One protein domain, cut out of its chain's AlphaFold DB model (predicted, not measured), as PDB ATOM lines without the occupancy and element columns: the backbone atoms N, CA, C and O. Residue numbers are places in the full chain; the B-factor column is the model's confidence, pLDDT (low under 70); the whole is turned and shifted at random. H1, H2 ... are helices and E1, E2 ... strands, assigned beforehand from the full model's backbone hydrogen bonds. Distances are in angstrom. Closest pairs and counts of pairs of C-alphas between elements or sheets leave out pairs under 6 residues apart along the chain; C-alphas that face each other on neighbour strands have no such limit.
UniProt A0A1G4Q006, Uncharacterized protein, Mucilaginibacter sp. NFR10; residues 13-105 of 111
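AT A GLANCE: This is residues 13 to 105 of the 111 residues of an uncharacterized protein of Mucilaginibacter sp. NFR10 (UniProt A0A1G4Q006). A ribbon of two antiparallel strands, E1 and E2, has a long helix, H2, packed beside one end of it through residues 30 to 41, while the small helix H3 lies in the connection at the ribbon's other end. The short helices H1 and H4, near the two ends of the printed part, lie away from H2, and residues 22 to 28 stick out between H1 and the body of H2. The printed part has 93 residues with four named helices and two named strands, in the order H1, H2, E1, H3, E2, H4, and its class is mixed, helices and strands. The whole is loose, with a radius of gyration of the C-alphas of 17.1 A, and its outline is flat, spanning 46 by 38 by 19 A.

HOW THE PARTS SIT: H1, residues 13 to 18, and H2, residues 28 to 47, are apart. H2 and E1, residues 57 to 63, have 3 pairs of C-alphas within 8 A, the closest being those of Ser 37 and Val 57 at 6.8 A. H3, residues 67 to 71, is apart from H2. E2, residues 81 to 88, is the antiparallel neighbour of E1, with 162 degrees between their directions. N 58 and O 87, at 2.8 A, and N 85 and O 60, at 2.9 A, are within hydrogen-bond range. H2 and E2 have 6 pairs of C-alphas within 8 A, the closest being those of Ser 37 and Asp 88 at 5.8 A. H4, residues 95 to 103, is apart from H1, H2, E1 and H3. In H1, H2, H3 and H4 every O i to N i+4 pair is within hydrogen-bond range.

IN THESE COORDINATES: H1 begins at C-alpha 13, at (4.585, 81.809, 75.855), and is 8.7 A long. H2 is 28.5 A from first to last C-alpha, beginning at C-alpha 28, at (17.045, 88.047, 63.330). E1 is 19.4 A long, H3 6.1 A and E2 20.5 A. H4 is 12.2 A long and ends at C-alpha 103, at (17.211, 75.923, 82.129).

THE WHOLE: The two C-alphas farthest apart are those of Ser 74 and Glu 103, at 48.7 A, while the first and last printed C-alphas, those of Ala 13 and Asp 105, are 10.7 A apart. The printed part has no cut. The link from E1 to H3 is tight, the other links are short, and none is long. The mean pLDDT of the printed part is 86.6, and residues 103 to 105, of which 103 belongs to H4, are under 70.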
ATOM      1  N   ALA A  13       5.549  80.733  76.080       75.12
ATOM      2  CA  ALA A  13       4.585  81.809  75.855       75.12
ATOM      3  C   ALA A  13       5.072  83.163  76.409       75.12
ATOM      4  O   ALA A  13       4.868  84.199  75.769       75.12
ATOM      5  N   ASN A  14       5.728  83.171  77.573       74.50
ATOM      6  CA  ASN A  14       6.329  84.370  78.151       74.50
ATOM      7  C   ASN A  14       7.553  84.826  77.348       74.50
ATOM      8  O   ASN A  14       7.668  86.015  77.046       74.50
ATOM      9  N   LYS A  15       8.412  83.893  76.912       76.00
ATOM     10  CA  LYS A  15       9.548  84.201  76.030       76.00
ATOM     11  C   LYS A  15       9.087  84.876  74.742       76.00
ATOM     12  O   LYS A  15       9.571  85.956  74.409       76.00
ATOM     13  N   VAL A  16       8.094  84.302  74.058       80.38
ATOM     14  CA  VAL A  16       7.521  84.871  72.827       80.38
ATOM     15  C   VAL A  16       6.956  86.268  73.084       80.38
ATOM     16  O   VAL A  16       7.230  87.190  72.321       80.38
ATOM     17  N   ARG A  17       6.220  86.462  74.186       79.88
ATOM     18  CA  ARG A  17       5.635  87.764  74.544       79.88
ATOM     19  C   ARG A  17       6.690  88.842  74.816       79.88
ATOM     20  O   ARG A  17       6.468  90.002  74.476       79.88
ATOM     21  N   ASN A  18       7.813  88.469  75.427       79.56
ATOM     22  CA  ASN A  18       8.873  89.402  75.819       79.56
ATOM     23  C   ASN A  18       9.958  89.574  74.747       79.56
ATOM     24  O   ASN A  18      10.783  90.485  74.850       79.56
ATOM     25  N   THR A  19       9.945  88.749  73.699       80.62
ATOM     26  CA  THR A  19      10.868  88.870  72.570       80.62
ATOM     27  C   THR A  19      10.494  90.090  71.735       80.62
ATOM     28  O   THR A  19       9.572  90.072  70.919       80.62
ATOM     29  N   ARG A  20      11.216  91.195  71.935       81.75
ATOM     30  CA  ARG A  20      11.092  92.382  71.084       81.75
ATOM     31  C   ARG A  20      11.866  92.161  69.793       81.75
ATOM     32  O   ARG A  20      13.092  92.182  69.812       81.75
ATOM     33  N   LEU A  21      11.154  92.040  68.674       82.69
ATOM     34  CA  LEU A  21      11.755  91.983  67.343       82.69
ATOM     35  C   LEU A  21      11.662  93.354  66.646       82.69
ATOM     36  O   LEU A  21      10.570  93.759  66.232       82.69
ATOM     37  N   PRO A  22      12.769  94.108  66.509       86.31
ATOM     38  CA  PRO A  22      12.754  95.381  65.800       86.31
ATOM     39  C   PRO A  22      12.412  95.177  64.322       86.31
ATOM     40  O   PRO A  22      12.963  94.290  63.671       86.31
ATOM     41  N   ARG A  23      11.594  96.067  63.745       84.75
ATOM     42  CA  ARG A  23      11.274  96.051  62.302       84.75
ATOM     43  C   ARG A  23      12.508  96.160  61.402       84.75
ATOM     44  O   ARG A  23      12.459  95.739  60.257       84.75
ATOM     45  N   THR A  24      13.600  96.721  61.917       90.19
ATOM     46  CA  THR A  24      14.885  96.851  61.219       90.19
ATOM     47  C   THR A  24      15.693  95.554  61.178       90.19
ATOM     48  O   THR A  24      16.672  95.484  60.443       90.19
ATOM     49  N   LYS A  25      15.306  94.528  61.946       88.06
ATOM     50  CA  LYS A  25      15.980  93.223  61.997       88.06
ATOM     51  C   LYS A  25      14.985  92.066  61.805       88.06
ATOM     52  O   LYS A  25      14.926  91.174  62.646       88.06
ATOM     53  N   PRO A  26      14.203  92.048  60.710       87.06
ATOM     54  CA  PRO A  26      13.131  91.066  60.526       87.06
ATOM     55  C   PRO A  26      13.652  89.628  60.394       87.06
ATOM     56  O   PRO A  26      12.943  88.689  60.736       87.06
ATOM     57  N   LEU A  27      14.899  89.456  59.941       91.94
ATOM     58  CA  LEU A  27      15.549  88.154  59.773       91.94
ATOM     59  C   LEU A  27      16.369  87.712  60.994       91.94
ATOM     60  O   LEU A  27      17.026  86.678  60.929       91.94
ATOM     61  N   MET A  28      16.335  88.455  62.109       90.81
ATOM     62  CA  MET A  28      17.045  88.047  63.330       90.81
ATOM     63  C   MET A  28      16.663  86.629  63.800       90.81
ATOM     64  O   MET A  28      17.579  85.867  64.093       90.81
ATOM     65  N   PRO A  29      15.377  86.212  63.793       89.62
ATOM     66  CA  PRO A  29      15.014  84.858  64.211       89.62
ATOM     67  C   PRO A  29      15.626  83.782  63.307       89.62
ATOM     68  O   PRO A  29      16.067  82.745  63.788       89.62
ATOM     69  N   LEU A  30      15.696  84.041  61.997       93.06
ATOM     70  CA  LEU A  30      16.336  83.131  61.047       93.06
ATOM     71  C   LEU A  30      17.848  83.042  61.301       93.06
ATOM     72  O   LEU A  30      18.412  81.954  61.261       93.06
ATOM     73  N   PHE A  31      18.495  84.168  61.605       93.38
ATOM     74  CA  PHE A  31      19.912  84.194  61.964       93.38
ATOM     75  C   PHE A  31      20.202  83.373  63.231       93.38
ATOM     76  O   PHE A  31      21.112  82.548  63.229       93.38
ATOM     77  N   GLU A  32      19.413  83.565  64.291       90.75
ATOM     78  CA  GLU A  32      19.546  82.802  65.542       90.75
ATOM     79  C   GLU A  32      19.346  81.304  65.305       90.75
ATOM     80  O   GLU A  32      20.127  80.489  65.796       90.75
ATOM     81  N   LEU A  33      18.348  80.943  64.494       91.81
ATOM     82  CA  LEU A  33      18.068  79.556  64.138       91.81
ATOM     83  C   LEU A  33      19.247  78.903  63.405       91.81
ATOM     84  O   LEU A  33      19.681  77.825  63.796       91.81
ATOM     85  N   ILE A  34      19.819  79.579  62.404       95.44
ATOM     86  CA  ILE A  34      20.985  79.073  61.663       95.44
ATOM     87  C   ILE A  34      22.204  78.933  62.583       95.44
ATOM     88  O   ILE A  34      22.924  77.940  62.497       95.44
ATOM     89  N   SER A  35      22.430  79.891  63.490       95.00
ATOM     90  CA  SER A  35      23.516  79.793  64.474       95.00
ATOM     91  C   SER A  35      23.355  78.564  65.371       95.00
ATOM     92  O   SER A  35      24.336  77.867  65.631       95.00
ATOM     93  N   ASN A  36      22.130  78.272  65.816       91.50
ATOM     94  CA  ASN A  36      21.840  77.085  66.618       91.50
ATOM     95  C   ASN A  36      22.056  75.793  65.820       91.50
ATOM     96  O   ASN A  36      22.659  74.857  66.341       91.50
ATOM     97  N   SER A  37      21.651  75.757  64.548       95.19
ATOM     98  CA  SER A  37      21.919  74.623  63.657       95.19
ATOM     99  C   SER A  37      23.421  74.376  63.459       95.19
ATOM    100  O   SER A  37      23.863  73.230  63.489       95.19
ATOM    101  N   ILE A  38      24.237  75.429  63.331       95.06
ATOM    102  CA  ILE A  38      25.702  75.293  63.243       95.06
ATOM    103  C   ILE A  38      26.265  74.662  64.522       95.06
ATOM    104  O   ILE A  38      27.054  73.722  64.442       95.06
ATOM    105  N   HIS A  39      25.847  75.130  65.701       92.38
ATOM    106  CA  HIS A  39      26.281  74.534  66.970       92.38
ATOM    107  C   HIS A  39      25.849  73.064  67.096       92.38
ATOM    108  O   HIS A  39      26.667  72.225  67.467       92.38
ATOM    109  N   SER A  40      24.607  72.749  66.714       93.69
ATOM    110  CA  SER A  40      24.050  71.386  66.684       93.69
ATOM    111  C   SER A  40      24.886  70.439  65.809       93.69
ATOM    112  O   SER A  40      25.173  69.305  66.197       93.69
ATOM    113  N   ILE A  41      25.338  70.906  64.640       96.00
ATOM    114  CA  ILE A  41      26.214  70.150  63.732       96.00
ATOM    115  C   ILE A  41      27.608  69.947  64.330       96.00
ATOM    116  O   ILE A  41      28.158  68.850  64.257       96.00
ATOM    117  N   GLU A  42      28.198  70.983  64.926       94.19
ATOM    118  CA  GLU A  42      29.519  70.874  65.555       94.19
ATOM    119  C   GLU A  42      29.519  69.900  66.738       94.19
ATOM    120  O   GLU A  42      30.488  69.167  66.948       94.19
ATOM    121  N   GLU A  43      28.422  69.844  67.487       92.88
ATOM    122  CA  GLU A  43      28.232  68.847  68.534       92.88
ATOM    123  C   GLU A  43      28.081  67.435  67.950       92.88
ATOM    124  O   GLU A  43      28.742  66.506  68.415       92.88
ATOM    125  N   ALA A  44      27.308  67.271  66.870       93.81
ATOM    126  CA  ALA A  44      27.175  65.987  66.182       93.81
ATOM    127  C   ALA A  44      28.516  65.459  65.651       93.81
ATOM    128  O   ALA A  44      28.787  64.260  65.738       93.81
ATOM    129  N   LYS A  45      29.387  66.346  65.156       94.06
ATOM    130  CA  LYS A  45      30.738  65.978  64.704       94.06
ATOM    131  C   LYS A  45      31.611  65.445  65.836       94.06
ATOM    132  O   LYS A  45      32.395  64.524  65.629       94.06
ATOM    133  N   LYS A  46      31.481  66.016  67.035       91.62
ATOM    134  CA  LYS A  46      32.273  65.624  68.209       91.62
ATOM    135  C   LYS A  46      31.731  64.368  68.888       91.62
ATOM    136  O   LYS A  46      32.515  63.520  69.300       91.62
ATOM    137  N   ASN A  47      30.407  64.262  68.988       89.62
ATOM    138  CA  ASN A  47      29.753  63.355  69.931       89.62
ATOM    139  C   ASN A  47      28.876  62.285  69.261       89.62
ATOM    140  O   ASN A  47      28.572  61.279  69.894       89.62
ATOM    141  N   ALA A  48      28.477  62.471  67.998       86.12
ATOM    142  CA  ALA A  48      27.534  61.591  67.297       86.12
ATOM    143  C   ALA A  48      28.084  61.001  65.983       86.12
ATOM    144  O   ALA A  48      27.351  60.351  65.242       86.12
ATOM    145  N   GLY A  49      29.374  61.201  65.691       90.12
ATOM    146  CA  GLY A  49      30.048  60.583  64.545       90.12
ATOM    147  C   GLY A  49      29.681  61.171  63.179       90.12
ATOM    148  O   GLY A  49      29.968  60.540  62.160       90.12
ATOM    149  N   LEU A  50      29.073  62.361  63.137       93.12
ATOM    150  CA  LEU A  50      28.866  63.094  61.887       93.12
ATOM    151  C   LEU A  50      30.231  63.484  61.303       93.12
ATOM    152  O   LEU A  50      31.062  64.075  61.995       93.12
ATOM    153  N   LYS A  51      30.492  63.169  60.033       93.50
ATOM    154  CA  LYS A  51      31.763  63.562  59.413       93.50
ATOM    155  C   LYS A  51      31.810  65.069  59.196       93.50
ATOM    156  O   LYS A  51      30.782  65.726  59.035       93.50
ATOM    157  N   SER A  52      33.018  65.627  59.174       87.75
ATOM    158  CA  SER A  52      33.207  67.072  59.034       87.75
ATOM    159  C   SER A  52      32.590  67.625  57.747       87.75
ATOM    160  O   SER A  52      32.038  68.723  57.774       87.75
ATOM    161  N   GLU A  53      32.653  66.851  56.666       92.12
ATOM    162  CA  GLU A  53      32.125  67.157  55.337       92.12
ATOM    163  C   GLU A  53      30.608  66.955  55.181       92.12
ATOM    164  O   GLU A  53      30.025  67.507  54.253       92.12
ATOM    165  N   ASP A  54      29.966  66.213  56.089       94.62
ATOM    166  CA  ASP A  54      28.554  65.829  55.963       94.62
ATOM    167  C   ASP A  54      27.600  66.832  56.639       94.62
ATOM    168  O   ASP A  54      26.386  66.749  56.464       94.62
ATOM    169  N   GLY A  55      28.116  67.780  57.427       95.88
ATOM    170  CA  GLY A  55      27.299  68.775  58.131       95.88
ATOM    171  C   GLY A  55      26.599  69.747  57.180       95.88
ATOM    172  O   GLY A  55      27.254  70.419  56.383       95.88
ATOM    173  N   GLN A  56      25.275  69.869  57.296       97.00
ATOM    174  CA  GLN A  56      24.455  70.655  56.380       97.00
ATOM    175  C   GLN A  56      23.316  71.388  57.097       97.00
ATOM    176  O   GLN A  56      22.621  70.816  57.933       97.00
ATOM    177  N   VAL A  57      23.085  72.641  56.693       96.94
ATOM    178  CA  VAL A  57      21.869  73.407  57.006       96.94
ATOM    179  C   VAL A  57      21.177  73.754  55.689       96.94
ATOM    180  O   VAL A  57      21.760  74.423  54.835       96.94
ATOM    181  N   ILE A  58      19.947  73.285  55.510       97.62
ATOM    182  CA  ILE A  58      19.101  73.556  54.347       97.62
ATOM    183  C   ILE A  58      18.080  74.619  54.744       97.62
ATOM    184  O   ILE A  58      17.405  74.477  55.762       97.62
ATOM    185  N   ILE A  59      17.963  75.674  53.937       96.50
ATOM    186  CA  ILE A  59      16.992  76.756  54.131       96.50
ATOM    187  C   ILE A  59      16.103  76.819  52.894       96.50
ATOM    188  O   ILE A  59      16.568  77.137  51.800       96.50
ATOM    189  N   GLU A  60      14.820  76.546  53.077       94.75
ATOM    190  CA  GLU A  60      13.799  76.666  52.046       94.75
ATOM    191  C   GLU A  60      12.972  77.934  52.280       94.75
ATOM    192  O   GLU A  60      12.415  78.152  53.358       94.75
ATOM    193  N   CYS A  61      12.894  78.788  51.261       91.50
ATOM    194  CA  CYS A  61      12.124  80.028  51.291       91.50
ATOM    195  C   CYS A  61      10.747  79.794  50.668       91.50
ATOM    196  O   CYS A  61      10.641  79.597  49.457       91.50
ATOM    197  N   LEU A  62       9.689  79.885  51.470       90.31
ATOM    198  CA  LEU A  62       8.318  79.713  51.002       90.31
ATOM    199  C   LEU A  62       7.751  81.056  50.538       90.31
ATOM    200  O   LEU A  62       7.675  82.020  51.310       90.31
ATOM    201  N   ARG A  63       7.370  81.117  49.262       89.12
ATOM    202  CA  ARG A  63       6.807  82.300  48.602       89.12
ATOM    203  C   ARG A  63       5.371  82.035  48.176       89.12
ATOM    204  O   ARG A  63       4.989  80.903  47.892       89.12
ATOM    205  N   ASN A  64       4.594  83.109  48.071       82.75
ATOM    206  CA  ASN A  64       3.273  83.028  47.459       82.75
ATOM    207  C   ASN A  64       3.441  82.663  45.971       82.75
ATOM    208  O   ASN A  64       4.259  83.271  45.295       82.75
ATOM    209  N   GLY A  65       2.678  81.704  45.448       80.69
ATOM    210  CA  GLY A  65       2.738  81.304  44.033       80.69
ATOM    211  C   GLY A  65       3.164  79.849  43.825       80.69
ATOM    212  O   GLY A  65       3.930  79.287  44.603       80.69
ATOM    213  N   ALA A  66       2.631  79.216  42.777       80.69
ATOM    214  CA  ALA A  66       2.977  77.837  42.444       80.69
ATOM    215  C   ALA A  66       4.434  77.746  41.939       80.69
ATOM    216  O   ALA A  66       4.857  78.633  41.191       80.69
ATOM    217  N   PRO A  67       5.187  76.675  42.262       80.62
ATOM    218  CA  PRO A  67       6.585  76.521  41.841       80.62
ATOM    219  C   PRO A  67       6.798  76.677  40.330       80.62
ATOM    220  O   PRO A  67       7.737  77.335  39.896       80.62
ATOM    221  N   GLU A  68       5.882  76.138  39.525       83.12
ATOM    222  CA  GLU A  68       5.904  76.210  38.057       83.12
ATOM    223  C   GLU A  68       5.785  77.648  37.532       83.12
ATOM    224  O   GLU A  68       6.396  78.013  36.526       83.12
ATOM    225  N   VAL A  69       5.010  78.478  38.233       81.19
ATOM    226  CA  VAL A  69       4.791  79.887  37.892       81.19
ATOM    227  C   VAL A  69       6.021  80.711  38.273       81.19
ATOM    228  O   VAL A  69       6.471  81.539  37.484       81.19
ATOM    229  N   LEU A  70       6.609  80.441  39.442       81.69
ATOM    230  CA  LEU A  70       7.831  81.102  39.911       81.69
ATOM    231  C   LEU A  70       9.052  80.752  39.044       81.69
ATOM    232  O   LEU A  70       9.869  81.626  38.769       81.69
ATOM    233  N   ALA A  71       9.156  79.508  38.568       81.94
ATOM    234  CA  ALA A  71      10.286  79.037  37.760       81.94
ATOM    235  C   ALA A  71      10.416  79.744  36.399       81.94
ATOM    236  O   ALA A  71      11.509  79.811  35.843       81.94
ATOM    237  N   ASN A  72       9.310  80.267  35.864       83.56
ATOM    238  CA  ASN A  72       9.264  80.926  34.557       83.56
ATOM    239  C   ASN A  72       9.216  82.459  34.655       83.56
ATOM    240  O   ASN A  72       9.029  83.138  33.644       83.56
ATOM    241  N   MET A  73       9.353  83.017  35.859       79.31
ATOM    242  CA  MET A  73       9.242  84.454  36.079       79.31
ATOM    243  C   MET A  73      10.578  85.175  35.917       79.31
ATOM    244  O   MET A  73      11.608  84.739  36.420       79.31
ATOM    245  N   SER A  74      10.536  86.332  35.256       81.50
ATOM    246  CA  SER A  74      11.695  87.217  35.102       81.50
ATOM    247  C   SER A  74      12.050  87.975  36.383       81.50
ATOM    248  O   SER A  74      13.204  88.352  36.557       81.50
ATOM    249  N   ASP A  75      11.069  88.208  37.260       82.62
ATOM    250  CA  ASP A  75      11.252  88.868  38.553       82.62
ATOM    251  C   ASP A  75      10.458  88.130  39.640       82.62
ATOM    252  O   ASP A  75       9.237  88.257  39.761       82.62
ATOM    253  N   ILE A  76      11.171  87.313  40.412       80.94
ATOM    254  CA  ILE A  76      10.609  86.486  41.482       80.94
ATOM    255  C   ILE A  76      10.274  87.297  42.745       80.94
ATOM    256  O   ILE A  76       9.504  86.834  43.589       80.94
ATOM    257  N   ASP A  77      10.813  88.511  42.889       80.88
ATOM    258  CA  ASP A  77      10.640  89.327  44.095       80.88
ATOM    259  C   ASP A  77       9.281  90.023  44.165       80.88
ATOM    260  O   ASP A  77       8.860  90.458  45.238       80.88
ATOM    261  N   ILE A  78       8.524  89.998  43.064       82.38
ATOM    262  CA  ILE A  78       7.097  90.344  43.034       82.38
ATOM    263  C   ILE A  78       6.294  89.446  43.991       82.38
ATOM    264  O   ILE A  78       5.276  89.870  44.543       82.38
ATOM    265  N   TYR A  79       6.762  88.217  44.228       82.25
ATOM    266  CA  TYR A  79       6.136  87.277  45.145       82.25
ATOM    267  C   TYR A  79       6.899  87.230  46.474       82.25
ATOM    268  O   TYR A  79       7.993  86.652  46.546       82.25
ATOM    269  N   PRO A  80       6.338  87.818  47.548       84.31
ATOM    270  CA  PRO A  80       7.036  87.921  48.817       84.31
ATOM    271  C   PRO A  80       7.226  86.543  49.455       84.31
ATOM    272  O   PRO A  80       6.349  85.674  49.389       84.31
ATOM    273  N   ILE A  81       8.365  86.376  50.129       90.12
ATOM    274  CA  ILE A  81       8.594  85.264  51.053       90.12
ATOM    275  C   ILE A  81       7.676  85.468  52.257       90.12
ATOM    276  O   ILE A  81       7.717  86.519  52.897       90.12
ATOM    277  N   HIS A  82       6.858  84.470  52.573       89.38
ATOM    278  CA  HIS A  82       5.987  84.498  53.748       89.38
ATOM    279  C   HIS A  82       6.490  83.592  54.874       89.38
ATOM    280  O   HIS A  82       6.065  83.749  56.020       89.38
ATOM    281  N   SER A  83       7.360  82.621  54.585       92.00
ATOM    282  CA  SER A  83       7.863  81.673  55.586       92.00
ATOM    283  C   SER A  83       9.206  81.065  55.180       92.00
ATOM    284  O   SER A  83       9.613  81.147  54.022       92.00
ATOM    285  N   PHE A  84       9.872  80.433  56.143       94.69
ATOM    286  CA  PHE A  84      11.100  79.673  55.939       94.69
ATOM    287  C   PHE A  84      10.953  78.292  56.580       94.69
ATOM    288  O   PHE A  84      10.381  78.187  57.666       94.69
ATOM    289  N   ILE A  85      11.497  77.261  55.939       95.62
ATOM    290  CA  ILE A  85      11.764  75.960  56.559       95.62
ATOM    291  C   ILE A  85      13.281  75.840  56.686       95.62
ATOM    292  O   ILE A  85      14.002  76.065  55.717       95.62
ATOM    293  N   VAL A  86      13.767  75.520  57.883       95.94
ATOM    294  CA  VAL A  86      15.192  75.284  58.134       95.94
ATOM    295  C   VAL A  86      15.351  73.879  58.680       95.94
ATOM    296  O   VAL A  86      14.664  73.507  59.630       95.94
ATOM    297  N   GLN A  87      16.246  73.110  58.070       96.62
ATOM    298  CA  GLN A  87      16.564  71.752  58.479       96.62
ATOM    299  C   GLN A  87      18.076  71.601  58.595       96.62
ATOM    300  O   GLN A  87      18.806  71.907  57.654       96.62
ATOM    301  N   ASP A  88      18.537  71.091  59.731       96.25
ATOM    302  CA  ASP A  88      19.912  70.648  59.920       96.25
ATOM    303  C   ASP A  88      19.984  69.147  60.193       96.25
ATOM    304  O   ASP A  88      18.983  68.500  60.506       96.25
ATOM    305  N   ASN A  89      21.180  68.592  60.032       96.19
ATOM    306  CA  ASN A  89      21.507  67.214  60.388       96.19
ATOM    307  C   ASN A  89      22.436  67.141  61.609       96.19
ATOM    308  O   ASN A  89      23.261  66.231  61.712       96.19
ATOM    309  N   GLY A  90      22.338  68.125  62.505       94.94
ATOM    310  CA  GLY A  90      23.077  68.125  63.753       94.94
ATOM    311  C   GLY A  90      22.485  67.165  64.785       94.94
ATOM    312  O   GLY A  90      21.673  66.292  64.481       94.94
ATOM    313  N   ILE A  91      22.920  67.312  66.032       91.75
ATOM    314  CA  ILE A  91      22.602  66.363  67.104       91.75
ATOM    315  C   ILE A  91      21.149  66.470  67.591       91.75
ATOM    316  O   ILE A  91      20.637  65.555  68.237       91.75
ATOM    317  N   GLY A  92      20.484  67.582  67.264       87.31
ATOM    318  CA  GLY A  92      19.093  67.841  67.604       87.31
ATOM    319  C   GLY A  92      18.859  68.076  69.100       87.31
ATOM    320  O   GLY A  92      19.765  68.402  69.871       87.31
ATOM    321  N   LEU A  93      17.599  67.926  69.511       82.44
ATOM    322  CA  LEU A  93      17.178  68.022  70.911       82.44
ATOM    323  C   LEU A  93      17.360  66.667  71.604       82.44
ATOM    324  O   LEU A  93      16.401  65.918  71.792       82.44
ATOM    325  N   ASN A  94      18.602  66.348  71.963       81.44
ATOM    326  CA  ASN A  94      18.890  65.261  72.897       81.44
ATOM    327  C   ASN A  94      18.518  65.681  74.340       81.44
ATOM    328  O   ASN A  94      18.167  66.836  74.594       81.44
ATOM    329  N   GLU A  95      18.571  64.754  75.298       79.19
ATOM    330  CA  GLU A  95      18.182  65.036  76.690       79.19
ATOM    331  C   GLU A  95      19.002  66.172  77.332       79.19
ATOM    332  O   GLU A  95      18.451  66.985  78.075       79.19
ATOM    333  N   GLU A  96      20.297  66.264  77.020       78.31
ATOM    334  CA  GLU A  96      21.210  67.286  77.548       78.31
ATOM    335  C   GLU A  96      20.894  68.679  76.983       78.31
ATOM    336  O   GLU A  96      20.689  69.631  77.740       78.31
ATOM    337  N   ASN A  97      20.745  68.789  75.663       74.44
ATOM    338  CA  ASN A  97      20.397  70.025  74.970       74.44
ATOM    339  C   ASN A  97      18.984  70.490  75.310       74.44
ATOM    340  O   ASN A  97      18.745  71.689  75.465       74.44
ATOM    341  N   LEU A  98      18.047  69.555  75.486       77.88
ATOM    342  CA  LEU A  98      16.706  69.868  75.961       77.88
ATOM    343  C   LEU A  98      16.747  70.425  77.388       77.88
ATOM    344  O   LEU A  98      16.075  71.413  77.677       77.88
ATOM    345  N   LYS A  99      17.565  69.845  78.272       75.62
ATOM    346  CA  LYS A  99      17.743  70.354  79.636       75.62
ATOM    347  C   LYS A  99      18.330  71.767  79.636       75.62
ATOM    348  O   LYS A  99      17.765  72.640  80.293       75.62
ATOM    349  N   ALA A 100      19.395  72.009  78.871       72.31
ATOM    350  CA  ALA A 100      20.015  73.329  78.746       72.31
ATOM    351  C   ALA A 100      19.049  74.375  78.161       72.31
ATOM    352  O   ALA A 100      18.972  75.501  78.655       72.31
ATOM    353  N   TYR A 101      18.268  73.991  77.145       72.00
ATOM    354  CA  TYR A 101      17.241  74.846  76.552       72.00
ATOM    355  C   TYR A 101      16.179  75.264  77.572       72.00
ATOM    356  O   TYR A 101      15.764  76.424  77.592       72.00
ATOM    357  N   ILE A 102      15.748  74.333  78.428       71.38
ATOM    358  CA  ILE A 102      14.746  74.630  79.450       71.38
ATOM    359  C   ILE A 102      15.344  75.502  80.556       71.38
ATOM    360  O   ILE A 102      14.727  76.499  80.914       71.38
ATOM    361  N   GLU A 103      16.538  75.174  81.058       68.62
ATOM    362  CA  GLU A 103      17.211  75.923  82.129       68.62
ATOM    363  C   GLU A 103      17.423  77.397  81.759       68.62
ATOM    364  O   GLU A 103      17.086  78.280  82.550       68.62
ATOM    365  N   ALA A 104      17.866  77.665  80.525       64.62
ATOM    366  CA  ALA A 104      18.078  79.014  79.999       64.62
ATOM    367  C   ALA A 104      16.809  79.890  79.957       64.62
ATOM    368  O   ALA A 104      16.914  81.108  79.817       64.62
ATOM    369  N   ASP A 105      15.620  79.287  80.049       60.41
ATOM    370  CA  ASP A 105      14.323  79.967  79.979       60.41
ATOM    371  C   ASP A 105      13.509  79.842  81.279       60.41
ATOM    372  O   ASP A 105      12.325  80.185  81.308       60.41
TER     373      ASP A 105